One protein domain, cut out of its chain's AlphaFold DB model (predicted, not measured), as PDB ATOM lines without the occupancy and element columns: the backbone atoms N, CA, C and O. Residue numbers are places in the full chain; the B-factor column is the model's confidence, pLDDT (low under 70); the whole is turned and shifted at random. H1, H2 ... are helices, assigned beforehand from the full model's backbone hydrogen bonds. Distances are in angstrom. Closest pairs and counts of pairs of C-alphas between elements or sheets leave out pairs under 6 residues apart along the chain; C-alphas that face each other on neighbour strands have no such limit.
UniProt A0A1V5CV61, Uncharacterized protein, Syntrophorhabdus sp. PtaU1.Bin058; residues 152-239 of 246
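AT A GLANCE: This is residues 152 to 239 of the 246 residues of an uncharacterized protein of Syntrophorhabdus sp. PtaU1.Bin058 (UniProt A0A1V5CV61). Two helices, H1 and H4, cross nearly at right angles as the core; H2 packs on one side of it, and H5 makes an arm at the far end of H4, sticking out with residues 227 to 232. Little H3 sits in the loop stretch between H2 and H4, near the start of H1. The 88 printed residues hold five named helices, H1 to H5 in order, and no named strand: all helix. The whole is compact, with a radius of gyration of the C-alphas of 13.4 A and spans of 38 by 28 by 19 A.

IN THESE COORDINATES: Find C-alpha 152 at (142.923, 167.670, 99.189); from there H1 runs 19.7 A to residue 165. H2, residues 168 to 178, covers 15.9 A. H3 is residues 186 to 189, 5.3 A. H4, the longest, starts at C-alpha 199, (132.612, 170.893, 103.097), and runs 26.8 A to residue 217. H5, residues 219 to 230, covers 17.5 A and ends at (160.275, 172.354, 97.730).

HOW THE PARTS SIT: Look at Gly 156 and Tyr 207, the closest C-alphas of H1 and H4, 4.2 A apart: these helices touch, about perpendicular at 77 degrees. H4 touches H2 with residues 204 to 208 alone, closest at the C-alphas of Leu 204 and Ile 177, 6.7 A. H1, with residues 162 to 164 alone, touches H2 only at the corner; the C-alphas of Ser 163 and Leu 169 are closest, 5.1 A. H3 is close to but not clearly touching H1, closest at the C-alphas of Leu 189 and Trp 152, 5.4 A. H5 is close to but not clearly touching H4, closest at the C-alphas of Val 214 and Ile 222, 7.5 A; it is apart from H1, H2 and H3. Every O i to N i+4 pair is within hydrogen-bond range in H2, H4 and H5, 9 of 10 in H1; H3 is too short for one.

THE WHOLE: The C-alphas of Gly 179 and Thr 231, the two farthest apart, are 39.7 A apart. The printed part has no cut, and no link is long. No printed residue is under 70 in pLDDT; the mean of the printed part is 89.9.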
ATOM      1  N   TRP A 152     143.295 169.082  99.009       89.38
ATOM      2  CA  TRP A 152     142.923 167.670  99.189       89.38
ATOM      3  C   TRP A 152     144.052 166.820  99.784       89.38
ATOM      4  O   TRP A 152     143.778 165.867 100.508       89.38
ATOM      5  N   LEU A 153     145.316 167.142  99.489       90.94
ATOM      6  CA  LEU A 153     146.456 166.413 100.033       90.94
ATOM      7  C   LEU A 153     146.821 166.938 101.418       90.94
ATOM      8  O   LEU A 153     147.042 166.141 102.321       90.94
ATOM      9  N   GLU A 154     146.877 168.258 101.595       91.19
ATOM     10  CA  GLU A 154     147.206 168.862 102.889       91.19
ATOM     11  C   GLU A 154     146.182 168.471 103.962       91.19
ATOM     12  O   GLU A 154     146.545 167.863 104.968       91.19
ATOM     13  N   GLU A 155     144.898 168.721 103.716       92.06
ATOM     14  CA  GLU A 155     143.817 168.358 104.637       92.06
ATOM     15  C   GLU A 155     143.622 166.848 104.707       92.06
ATOM     16  O   GLU A 155     143.366 166.295 105.773       92.06
ATOM     17  N   GLY A 156     143.784 166.147 103.582       95.00
ATOM     18  CA  GLY A 156     143.701 164.693 103.553       95.00
ATOM     19  C   GLY A 156     144.763 164.035 104.432       95.00
ATOM     20  O   GLY A 156     144.451 163.074 105.131       95.00
ATOM     21  N   LEU A 157     145.989 164.572 104.465       95.94
ATOM     22  CA  LEU A 157     147.047 164.129 105.378       95.94
ATOM     23  C   LEU A 157     146.691 164.425 106.828       95.94
ATOM     24  O   LEU A 157     146.829 163.539 107.667       95.94
ATOM     25  N   CYS A 158     146.184 165.618 107.126       95.75
ATOM     26  CA  CYS A 158     145.794 165.978 108.486       95.75
ATOM     27  C   CYS A 158     144.671 165.059 109.008       95.75
ATOM     28  O   CYS A 158     144.776 164.498 110.102       95.75
ATOM     29  N   GLN A 159     143.656 164.793 108.178       96.38
ATOM     30  CA  GLN A 159     142.585 163.829 108.456       96.38
ATOM     31  C   GLN A 159     143.093 162.376 108.478       96.38
ATOM     32  O   GLN A 159     142.514 161.520 109.135       96.38
ATOM     33  N   PHE A 160     144.128 162.017 107.723       97.62
ATOM     34  CA  PHE A 160     144.684 160.666 107.781       97.62
ATOM     35  C   PHE A 160     145.410 160.451 109.112       97.62
ATOM     36  O   PHE A 160     145.106 159.509 109.841       97.62
ATOM     37  N   ILE A 161     146.306 161.371 109.467       98.00
ATOM     38  CA  ILE A 161     147.139 161.304 110.667       98.00
ATOM     39  C   ILE A 161     146.307 161.330 111.950       98.00
ATOM     40  O   ILE A 161     146.551 160.516 112.842       98.00
ATOM     41  N   ASP A 162     145.300 162.200 112.054       96.94
ATOM     42  CA  ASP A 162     144.444 162.230 113.247       96.94
ATOM     43  C   ASP A 162     143.668 160.909 113.444       96.94
ATOM     44  O   ASP A 162     143.409 160.506 114.578       96.94
ATOM     45  N   SER A 163     143.379 160.182 112.358       97.00
ATOM     46  CA  SER A 163     142.748 158.862 112.362       97.00
ATOM     47  C   SER A 163     143.701 157.775 112.819       97.00
ATOM     48  O   SER A 163     143.270 156.800 113.434       97.00
ATOM     49  N   GLU A 164     144.990 157.925 112.529       96.94
ATOM     50  CA  GLU A 164     146.007 157.012 113.032       96.94
ATOM     51  C   GLU A 164     146.217 157.178 114.541       96.94
ATOM     52  O   GLU A 164     146.310 156.187 115.267       96.94
ATOM     53  N   VAL A 165     146.246 158.426 115.014       97.25
ATOM     54  CA  VAL A 165     146.449 158.757 116.432       97.25
ATOM     55  C   VAL A 165     145.188 158.503 117.262       97.25
ATOM     56  O   VAL A 165     145.290 158.067 118.409       97.25
ATOM     57  N   TYR A 166     144.001 158.718 116.689       96.06
ATOM     58  CA  TYR A 166     142.707 158.463 117.319       96.06
ATOM     59  C   TYR A 166     141.854 157.498 116.460       96.06
ATOM     60  O   TYR A 166     140.939 157.921 115.742       96.06
ATOM     61  N   PRO A 167     142.101 156.170 116.566       94.38
ATOM     62  CA  PRO A 167     141.487 155.139 115.721       94.38
ATOM     63  C   PRO A 167     139.954 155.132 115.602       94.38
ATOM     64  O   PRO A 167     139.465 154.717 114.543       94.38
ATOM     65  N   PRO A 168     139.154 155.574 116.599       95.12
ATOM     66  CA  PRO A 168     137.706 155.695 116.429       95.12
ATOM     67  C   PRO A 168     137.286 156.546 115.219       95.12
ATOM     68  O   PRO A 168     136.260 156.254 114.599       95.12
ATOM     69  N   LEU A 169     138.087 157.543 114.814       93.81
ATOM     70  CA  LEU A 169     137.801 158.352 113.622       93.81
ATOM     71  C   LEU A 169     137.806 157.528 112.335       93.81
ATOM     72  O   LEU A 169     136.978 157.790 111.462       93.81
ATOM     73  N   ARG A 170     138.648 156.489 112.229       93.44
ATOM     74  CA  ARG A 170     138.688 155.622 111.040       93.44
ATOM     75  C   ARG A 170     137.326 154.974 110.789       93.44
ATOM     76  O   ARG A 170     136.849 154.962 109.654       93.44
ATOM     77  N   GLN A 171     136.682 154.472 111.846       92.31
ATOM     78  CA  GLN A 171     135.366 153.828 111.758       92.31
ATOM     79  C   GLN A 171     134.265 154.838 111.422       92.31
ATOM     80  O   GLN A 171     133.440 154.584 110.544       92.31
ATOM     81  N   ILE A 172     134.285 156.008 112.073       93.38
ATOM     82  CA  ILE A 172     133.314 157.082 111.827       93.38
ATOM     83  C   ILE A 172     133.396 157.558 110.372       93.38
ATOM     84  O   ILE A 172     132.373 157.648 109.691       93.38
ATOM     85  N   ARG A 173     134.607 157.827 109.869       95.38
ATOM     86  CA  ARG A 173     134.824 158.264 108.484       95.38
ATOM     87  C   ARG A 173     134.431 157.179 107.487       95.38
ATOM     88  O   ARG A 173     133.734 157.492 106.528       95.38
ATOM     89  N   ALA A 174     134.793 155.916 107.729       92.81
ATOM     90  CA  ALA A 174     134.396 154.802 106.865       92.81
ATOM     91  C   ALA A 174     132.868 154.681 106.736       92.81
ATOM     92  O   ALA A 174     132.360 154.530 105.626       92.81
ATOM     93  N   GLY A 175     132.135 154.819 107.845       92.88
ATOM     94  CA  GLY A 175     130.670 154.811 107.838       92.88
ATOM     95  C   GLY A 175     130.068 155.965 107.030       92.88
ATOM     96  O   GLY A 175     129.154 155.743 106.241       92.88
ATOM     97  N   LYS A 176     130.608 157.184 107.174       94.50
ATOM     98  CA  LYS A 176     130.159 158.352 106.395       94.50
ATOM     99  C   LYS A 176     130.461 158.199 104.900       94.50
ATOM    100  O   LYS A 176     129.587 158.451 104.079       94.50
ATOM    101  N   ILE A 177     131.666 157.740 104.553       94.06
ATOM    102  CA  ILE A 177     132.105 157.533 103.163       94.06
ATOM    103  C   ILE A 177     131.221 156.512 102.447       94.06
ATOM    104  O   ILE A 177     130.832 156.750 101.309       94.06
ATOM    105  N   ALA A 178     130.855 155.414 103.115       90.94
ATOM    106  CA  ALA A 178     130.005 154.376 102.529       90.94
ATOM    107  C   ALA A 178     128.607 154.881 102.113       90.94
ATOM    108  O   ALA A 178     127.965 154.267 101.265       90.94
ATOM    109  N   GLY A 179     128.132 155.984 102.704       89.38
ATOM    110  CA  GLY A 179     126.847 156.602 102.374       89.38
ATOM    111  C   GLY A 179     126.901 157.658 101.265       89.38
ATOM    112  O   GLY A 179     125.848 158.144 100.855       89.38
ATOM    113  N   ILE A 180     128.089 158.043 100.786       91.12
ATOM    114  CA  ILE A 180     128.253 159.107  99.788       91.12
ATOM    115  C   ILE A 180     128.238 158.509  98.379       91.12
ATOM    116  O   ILE A 180     129.001 157.602  98.060       91.12
ATOM    117  N   THR A 181     127.375 159.050  97.519       87.62
ATOM    118  CA  THR A 181     127.150 158.553  96.149       87.62
ATOM    119  C   THR A 181     127.672 159.482  95.057       87.62
ATOM    120  O   THR A 181     127.663 159.113  93.887       87.62
ATOM    121  N   LYS A 182     128.107 160.692  95.419       90.00
ATOM    122  CA  LYS A 182     128.671 161.679  94.494       90.00
ATOM    123  C   LYS A 182     129.881 162.340  95.134       90.00
ATOM    124  O   LYS A 182     129.769 162.826  96.256       90.00
ATOM    125  N   TRP A 183     130.976 162.401  94.390       92.12
ATOM    126  CA  TRP A 183     132.235 163.023  94.784       92.12
ATOM    127  C   TRP A 183     132.494 164.294  93.970       92.12
ATOM    128  O   TRP A 183     131.847 164.512  92.945       92.12
ATOM    129  N   TYR A 184     133.385 165.144  94.475       89.56
ATOM    130  CA  TYR A 184     133.880 166.328  93.778       89.56
ATOM    131  C   TYR A 184     134.932 165.954  92.741       89.56
ATOM    132  O   TYR A 184     135.670 164.979  92.917       89.56
ATOM    133  N   ASP A 185     135.042 166.776  91.707       86.06
ATOM    134  CA  ASP A 185     136.158 166.735  90.782       86.06
ATOM    135  C   ASP A 185     137.429 167.250  91.468       86.06
ATOM    136  O   ASP A 185     137.415 168.088  92.372       86.06
ATOM    137  N   ARG A 186     138.579 166.761  91.009       77.88
ATOM    138  CA  ARG A 186     139.882 167.081  91.602       77.88
ATOM    139  C   ARG A 186     140.189 168.577  91.640       77.88
ATOM    140  O   ARG A 186     140.785 169.057  92.602       77.88
ATOM    141  N   GLU A 187     139.819 169.294  90.582       82.19
ATOM    142  CA  GLU A 187     140.049 170.736  90.472       82.19
ATOM    143  C   GLU A 187     139.269 171.516  91.540       82.19
ATOM    144  O   GLU A 187     139.759 172.532  92.027       82.19
ATOM    145  N   GLU A 188     138.107 171.006  91.967       84.00
ATOM    146  CA  GLU A 188     137.290 171.615  93.024       84.00
ATOM    147  C   GLU A 188     137.957 171.505  94.403       84.00
ATOM    148  O   GLU A 188     137.737 172.356  95.260       84.00
ATOM    149  N   LEU A 189     138.808 170.493  94.610       87.12
ATOM    150  CA  LEU A 189     139.511 170.244  95.875       87.12
ATOM    151  C   LEU A 189     140.945 170.800  95.894       87.12
ATOM    152  O   LEU A 189     141.748 170.469  96.775       87.12
ATOM    153  N   TRP A 190     141.313 171.591  94.883       84.12
ATOM    154  CA  TRP A 190     142.640 172.197  94.799       84.12
ATOM    155  C   TRP A 190     142.815 173.325  95.820       84.12
ATOM    156  O   TRP A 190     143.847 173.414  96.491       84.12
ATOM    157  N   ASP A 191     141.790 174.171  95.917       82.56
ATOM    158  CA  ASP A 191     141.718 175.336  96.792       82.56
ATOM    159  C   ASP A 191     140.958 174.994  98.094       82.56
ATOM    160  O   ASP A 191     140.901 173.846  98.515       82.56
ATOM    161  N   ASP A 192     140.408 175.993  98.780       83.38
ATOM    162  CA  ASP A 192     139.762 175.859 100.089       83.38
ATOM    163  C   ASP A 192     138.584 174.863 100.102       83.38
ATOM    164  O   ASP A 192     137.509 175.157  99.571       83.38
ATOM    165  N   LEU A 193     138.754 173.721 100.784       83.12
ATOM    166  CA  LEU A 193     137.718 172.685 100.917       83.12
ATOM    167  C   LEU A 193     136.467 173.189 101.647       83.12
ATOM    168  O   LEU A 193     135.371 172.674 101.424       83.12
ATOM    169  N   SER A 194     136.602 174.208 102.503       83.25
ATOM    170  CA  SER A 194     135.462 174.810 103.200       83.25
ATOM    171  C   SER A 194     134.567 175.649 102.281       83.25
ATOM    172  O   SER A 194     133.450 175.996 102.660       83.25
ATOM    173  N   SER A 195     135.036 175.951 101.064       83.38
ATOM    174  CA  SER A 195     134.267 176.668 100.045       83.38
ATOM    175  C   SER A 195     133.379 175.764  99.184       83.38
ATOM    176  O   SER A 195     132.539 176.278  98.444       83.38
ATOM    177  N   CYS A 196     133.532 174.439  99.284       84.56
ATOM    178  CA  CYS A 196     132.665 173.478  98.610       84.56
ATOM    179  C   CYS A 196     131.238 173.502  99.190       84.56
ATOM    180  O   CYS A 196     131.051 173.729 100.385       84.56
ATOM    181  N   ASP A 197     130.234 173.187  98.361       88.88
ATOM    182  CA  ASP A 197     128.809 173.174  98.754       88.88
ATOM    183  C   ASP A 197     128.524 172.309  99.997       88.88
ATOM    184  O   ASP A 197     127.666 172.621 100.819       88.88
ATOM    185  N   ASP A 198     129.255 171.204 100.116       91.12
ATOM    186  CA  ASP A 198     129.304 170.309 101.266       91.12
ATOM    187  C   ASP A 198     130.777 170.107 101.644       91.12
ATOM    188  O   ASP A 198     131.482 169.287 101.037       91.12
ATOM    189  N   ALA A 199     131.240 170.914 102.601       88.50
ATOM    190  CA  ALA A 199     132.612 170.893 103.097       88.50
ATOM    191  C   ALA A 199     132.952 169.553 103.767       88.50
ATOM    192  O   ALA A 199     134.006 168.984 103.490       88.50
ATOM    193  N   ASP A 200     132.049 168.997 104.580       91.06
ATOM    194  CA  ASP A 200     132.250 167.704 105.250       91.06
ATOM    195  C   ASP A 200     132.557 166.600 104.232       91.06
ATOM    196  O   ASP A 200     133.484 165.806 104.418       91.06
ATOM    197  N   ARG A 201     131.823 166.575 103.114       93.69
ATOM    198  CA  ARG A 201     132.104 165.657 102.007       93.69
ATOM    199  C   ARG A 201     133.474 165.901 101.373       93.69
ATOM    200  O   ARG A 201     134.152 164.925 101.055       93.69
ATOM    201  N   ALA A 202     133.888 167.154 101.191       92.94
ATOM    202  CA  ALA A 202     135.188 167.493 100.609       92.94
ATOM    203  C   ALA A 202     136.346 166.986 101.489       92.94
ATOM    204  O   ALA A 202     137.254 166.320 100.988       92.94
ATOM    205  N   TYR A 203     136.266 167.187 102.810       93.38
ATOM    206  CA  TYR A 203     137.238 166.647 103.769       93.38
ATOM    207  C   TYR A 203     137.237 165.110 103.815       93.38
ATOM    208  O   TYR A 203     138.299 164.488 103.887       93.38
ATOM    209  N   LEU A 204     136.064 164.467 103.742       95.44
ATOM    210  CA  LEU A 204     135.972 163.002 103.678       95.44
ATOM    211  C   LEU A 204     136.586 162.436 102.394       95.44
ATOM    212  O   LEU A 204     137.228 161.385 102.440       95.44
ATOM    213  N   GLN A 205     136.411 163.127 101.267       94.94
ATOM    214  CA  GLN A 205     137.046 162.759 100.009       94.94
ATOM    215  C   GLN A 205     138.564 162.916 100.102       94.94
ATOM    216  O   GLN A 205     139.276 161.960  99.822       94.94
ATOM    217  N   ALA A 206     139.063 164.053 100.593       94.19
ATOM    218  CA  ALA A 206     140.489 164.278 100.835       94.19
ATOM    219  C   ALA A 206     141.121 163.151 101.679       94.19
ATOM    220  O   ALA A 206     142.125 162.557 101.284       94.19
ATOM    221  N   TYR A 207     140.479 162.776 102.792       95.94
ATOM    222  CA  TYR A 207     140.895 161.635 103.616       95.94
ATOM    223  C   TYR A 207     140.918 160.315 102.832       95.94
ATOM    224  O   TYR A 207     141.895 159.569 102.906       95.94
ATOM    225  N   LYS A 208     139.848 160.007 102.087       94.38
ATOM    226  CA  LYS A 208     139.734 158.782 101.279       94.38
ATOM    227  C   LYS A 208     140.868 158.688 100.253       94.38
ATOM    228  O   LYS A 208     141.481 157.626 100.127       94.38
ATOM    229  N   GLU A 209     141.138 159.778  99.542       91.12
ATOM    230  CA  GLU A 209     142.153 159.838  98.491       91.12
ATOM    231  C   GLU A 209     143.566 159.679  99.073       91.12
ATOM    232  O   GLU A 209     144.343 158.849  98.600       91.12
ATOM    233  N   VAL A 210     143.882 160.384 100.165       94.06
ATOM    234  CA  VAL A 210     145.186 160.250 100.835       94.06
ATOM    235  C   VAL A 210     145.378 158.859 101.423       94.06
ATOM    236  O   VAL A 210     146.431 158.255 101.223       94.06
ATOM    237  N   ARG A 211     144.362 158.306 102.093       94.81
ATOM    238  CA  ARG A 211     144.415 156.939 102.619       94.81
ATOM    239  C   ARG A 211     144.717 155.929 101.508       94.81
ATOM    240  O   ARG A 211     145.614 155.109 101.667       94.81
ATOM    241  N   THR A 212     144.005 156.015 100.385       92.31
ATOM    242  CA  THR A 212     144.208 155.121  99.232       92.31
ATOM    243  C   THR A 212     145.620 155.262  98.664       92.31
ATOM    244  O   THR A 212     146.271 154.262  98.355       92.31
ATOM    245  N   PHE A 213     146.131 156.495  98.580       91.12
ATOM    246  CA  PHE A 213     147.496 156.749  98.133       91.12
ATOM    247  C   PHE A 213     148.531 156.103  99.059       91.12
ATOM    248  O   PHE A 213     149.427 155.420  98.565       91.12
ATOM    249  N   VAL A 214     148.402 156.293 100.378       93.50
ATOM    250  CA  VAL A 214     149.298 155.694 101.383       93.50
ATOM    251  C   VAL A 214     149.252 154.168 101.301       93.50
ATOM    252  O   VAL A 214     150.300 153.531 101.296       93.50
ATOM    253  N   GLU A 215     148.059 153.575 101.204       93.06
ATOM    254  CA  GLU A 215     147.877 152.120 101.104       93.06
ATOM    255  C   GLU A 215     148.504 151.537  99.825       93.06
ATOM    256  O   GLU A 215     149.027 150.424  99.848       93.06
ATOM    257  N   THR A 216     148.481 152.287  98.720       91.94
ATOM    258  CA  THR A 216     148.964 151.818  97.411       91.94
ATOM    259  C   THR A 216     150.463 152.048  97.213       91.94
ATOM    260  O   THR A 216     151.154 151.181  96.682       91.94
ATOM    261  N   ASN A 217     150.968 153.215  97.618       90.88
ATOM    262  CA  ASN A 217     152.323 153.676  97.290       90.88
ATOM    263  C   ASN A 217     153.258 153.741  98.505       90.88
ATOM    264  O   ASN A 217     154.467 153.897  98.337       90.88
ATOM    265  N   GLY A 218     152.719 153.626  99.720       92.75
ATOM    266  CA  GLY A 218     153.461 153.833 100.960       92.75
ATOM    267  C   GLY A 218     153.589 155.307 101.348       92.75
ATOM    268  O   GLY A 218     153.404 156.225 100.540       92.75
ATOM    269  N   LYS A 219     153.916 155.547 102.621       94.50
ATOM    270  CA  LYS A 219     154.099 156.907 103.158       94.50
ATOM    271  C   LYS A 219     155.366 157.575 102.612       94.50
ATOM    272  O   LYS A 219     155.402 158.791 102.446       94.50
ATOM    273  N   GLU A 220     156.385 156.780 102.294       94.94
ATOM    274  CA  GLU A 220     157.678 157.230 101.782       94.94
ATOM    275  C   GLU A 220     157.519 158.001 100.470       94.94
ATOM    276  O   GLU A 220     158.214 158.994 100.250       94.94
ATOM    277  N   GLU A 221     156.565 157.598  99.625       92.75
ATOM    278  CA  GLU A 221     156.286 158.297  98.375       92.75
ATOM    279  C   GLU A 221     155.686 159.684  98.634       92.75
ATOM    280  O   GLU A 221     156.159 160.656  98.055       92.75
ATOM    281  N   ILE A 222     154.732 159.837  99.562       92.12
ATOM    282  CA  ILE A 222     154.208 161.167  99.936       92.12
ATOM    283  C   ILE A 222     155.336 162.074 100.419       92.12
ATOM    284  O   ILE A 222     155.453 163.210  99.961       92.12
ATOM    285  N   ILE A 223     156.186 161.571 101.314       93.06
ATOM    286  CA  ILE A 223     157.309 162.338 101.861       93.06
ATOM    287  C   ILE A 223     158.245 162.775 100.724       93.06
ATOM    288  O   ILE A 223     158.603 163.953 100.634       93.06
ATOM    289  N   ARG A 224     158.582 161.865  99.798       91.56
ATOM    290  CA  ARG A 224     159.386 162.169  98.604       91.56
ATOM    291  C   ARG A 224     158.758 163.283  97.763       91.56
ATOM    292  O   ARG A 224     159.463 164.207  97.356       91.56
ATOM    293  N   LEU A 225     157.452 163.214  97.513       90.88
ATOM    294  CA  LEU A 225     156.714 164.204  96.726       90.88
ATOM    295  C   LEU A 225     156.700 165.582  97.404       90.88
ATOM    296  O   LEU A 225     156.961 166.593  96.748       90.88
ATOM    297  N   LEU A 226     156.508 165.636  98.726       90.88
ATOM    298  CA  LEU A 226     156.613 166.881  99.492       90.88
ATOM    299  C   LEU A 226     158.014 167.510  99.359       90.88
ATOM    300  O   LEU A 226     158.122 168.710  99.112       90.88
ATOM    301  N   TYR A 227     159.093 166.721  99.420       89.75
ATOM    302  CA  TYR A 227     160.450 167.235  99.182       89.75
ATOM    303  C   TYR A 227     160.675 167.713  97.740       89.75
ATOM    304  O   TYR A 227     161.353 168.721  97.523       89.75
ATOM    305  N   LEU A 228     160.104 167.039  96.739       88.88
ATOM    306  CA  LEU A 228     160.196 167.497  95.350       88.88
ATOM    307  C   LEU A 228     159.459 168.824  95.136       88.88
ATOM    308  O   LEU A 228     159.958 169.675  94.388       88.88
ATOM    309  N   ASN A 229     158.343 169.042  95.840       87.19
ATOM    310  CA  ASN A 229     157.610 170.307  95.820       87.19
ATOM    311  C   ASN A 229     158.492 171.496  96.216       87.19
ATOM    312  O   ASN A 229     158.505 172.511  95.519       87.19
ATOM    313  N   ARG A 230     159.317 171.334  97.263       83.50
ATOM    314  CA  ARG A 230     160.275 172.354  97.730       83.50
ATOM    315  C   ARG A 230     161.243 172.820  96.642       83.50
ATOM    316  O   ARG A 230     161.724 173.950  96.688       83.50
ATOM    317  N   THR A 231     161.553 171.947  95.689       81.38
ATOM    318  CA  THR A 231     162.454 172.233  94.560       81.38
ATOM    319  C   THR A 231     161.718 172.611  93.272       81.38
ATOM    320  O   THR A 231     162.358 172.840  92.249       81.38
ATOM    321  N   HIS A 232     160.382 172.693  93.308       75.62
ATOM    322  CA  HIS A 232     159.510 172.867  92.140       75.62
ATOM    323  C   HIS A 232     159.747 171.833  91.026       75.62
ATOM    324  O   HIS A 232     159.423 172.078  89.864       75.62
ATOM    325  N   CYS A 233     160.291 170.665  91.377       78.38
ATOM    326  CA  CYS A 233     160.511 169.538  90.469       78.38
ATOM    327  C   CYS A 233     159.274 168.638  90.351       78.38
ATOM    328  O   CYS A 233     159.360 167.526  89.840       78.38
ATOM    329  N   MET A 234     158.135 169.113  90.848       78.31
ATOM    330  CA  MET A 234     156.878 168.394  90.875       78.31
ATOM    331  C   MET A 234     155.743 169.301  90.413       78.31
ATOM    332  O   MET A 234     155.672 170.476  90.776       78.31
ATOM    333  N   ASN A 235     154.837 168.718  89.640       76.44
ATOM    334  CA  ASN A 235     153.524 169.261  89.355       76.44
ATOM    335  C   ASN A 235     152.506 168.242  89.866       76.44
ATOM    336  O   ASN A 235     152.460 167.113  89.383       76.44
ATOM    337  N   TRP A 236     151.708 168.628  90.861       78.31
ATOM    338  CA  TRP A 236     150.756 167.717  91.496       78.31
ATOM    339  C   TRP A 236     149.732 167.157  90.509       78.31
ATOM    340  O   TRP A 236     149.267 166.039  90.706       78.31
ATOM    341  N   ASN A 237     149.435 167.873  89.420       75.06
ATOM    342  CA  ASN A 237     148.524 167.393  88.379       75.06
ATOM    343  C   ASN A 237     149.034 166.132  87.668       75.06
ATOM    344  O   ASN A 237     148.216 165.346  87.207       75.06
ATOM    345  N   ASP A 238     150.349 165.898  87.662       74.31
ATOM    346  CA  ASP A 238     150.986 164.805  86.920       74.31
ATOM    347  C   ASP A 238     151.057 163.491  87.725       74.31
ATOM    348  O   ASP A 238     151.620 162.507  87.246       74.31
ATOM    349  N   LEU A 239     150.517 163.453  88.954       70.50
ATOM    350  CA  LEU A 239     150.508 162.242  89.780       70.50
ATOM    351  C   LEU A 239     149.626 161.139  89.158       70.50
ATOM    352  O   LEU A 239     148.411 161.339  89.061       70.50
TER     353      LEU A 239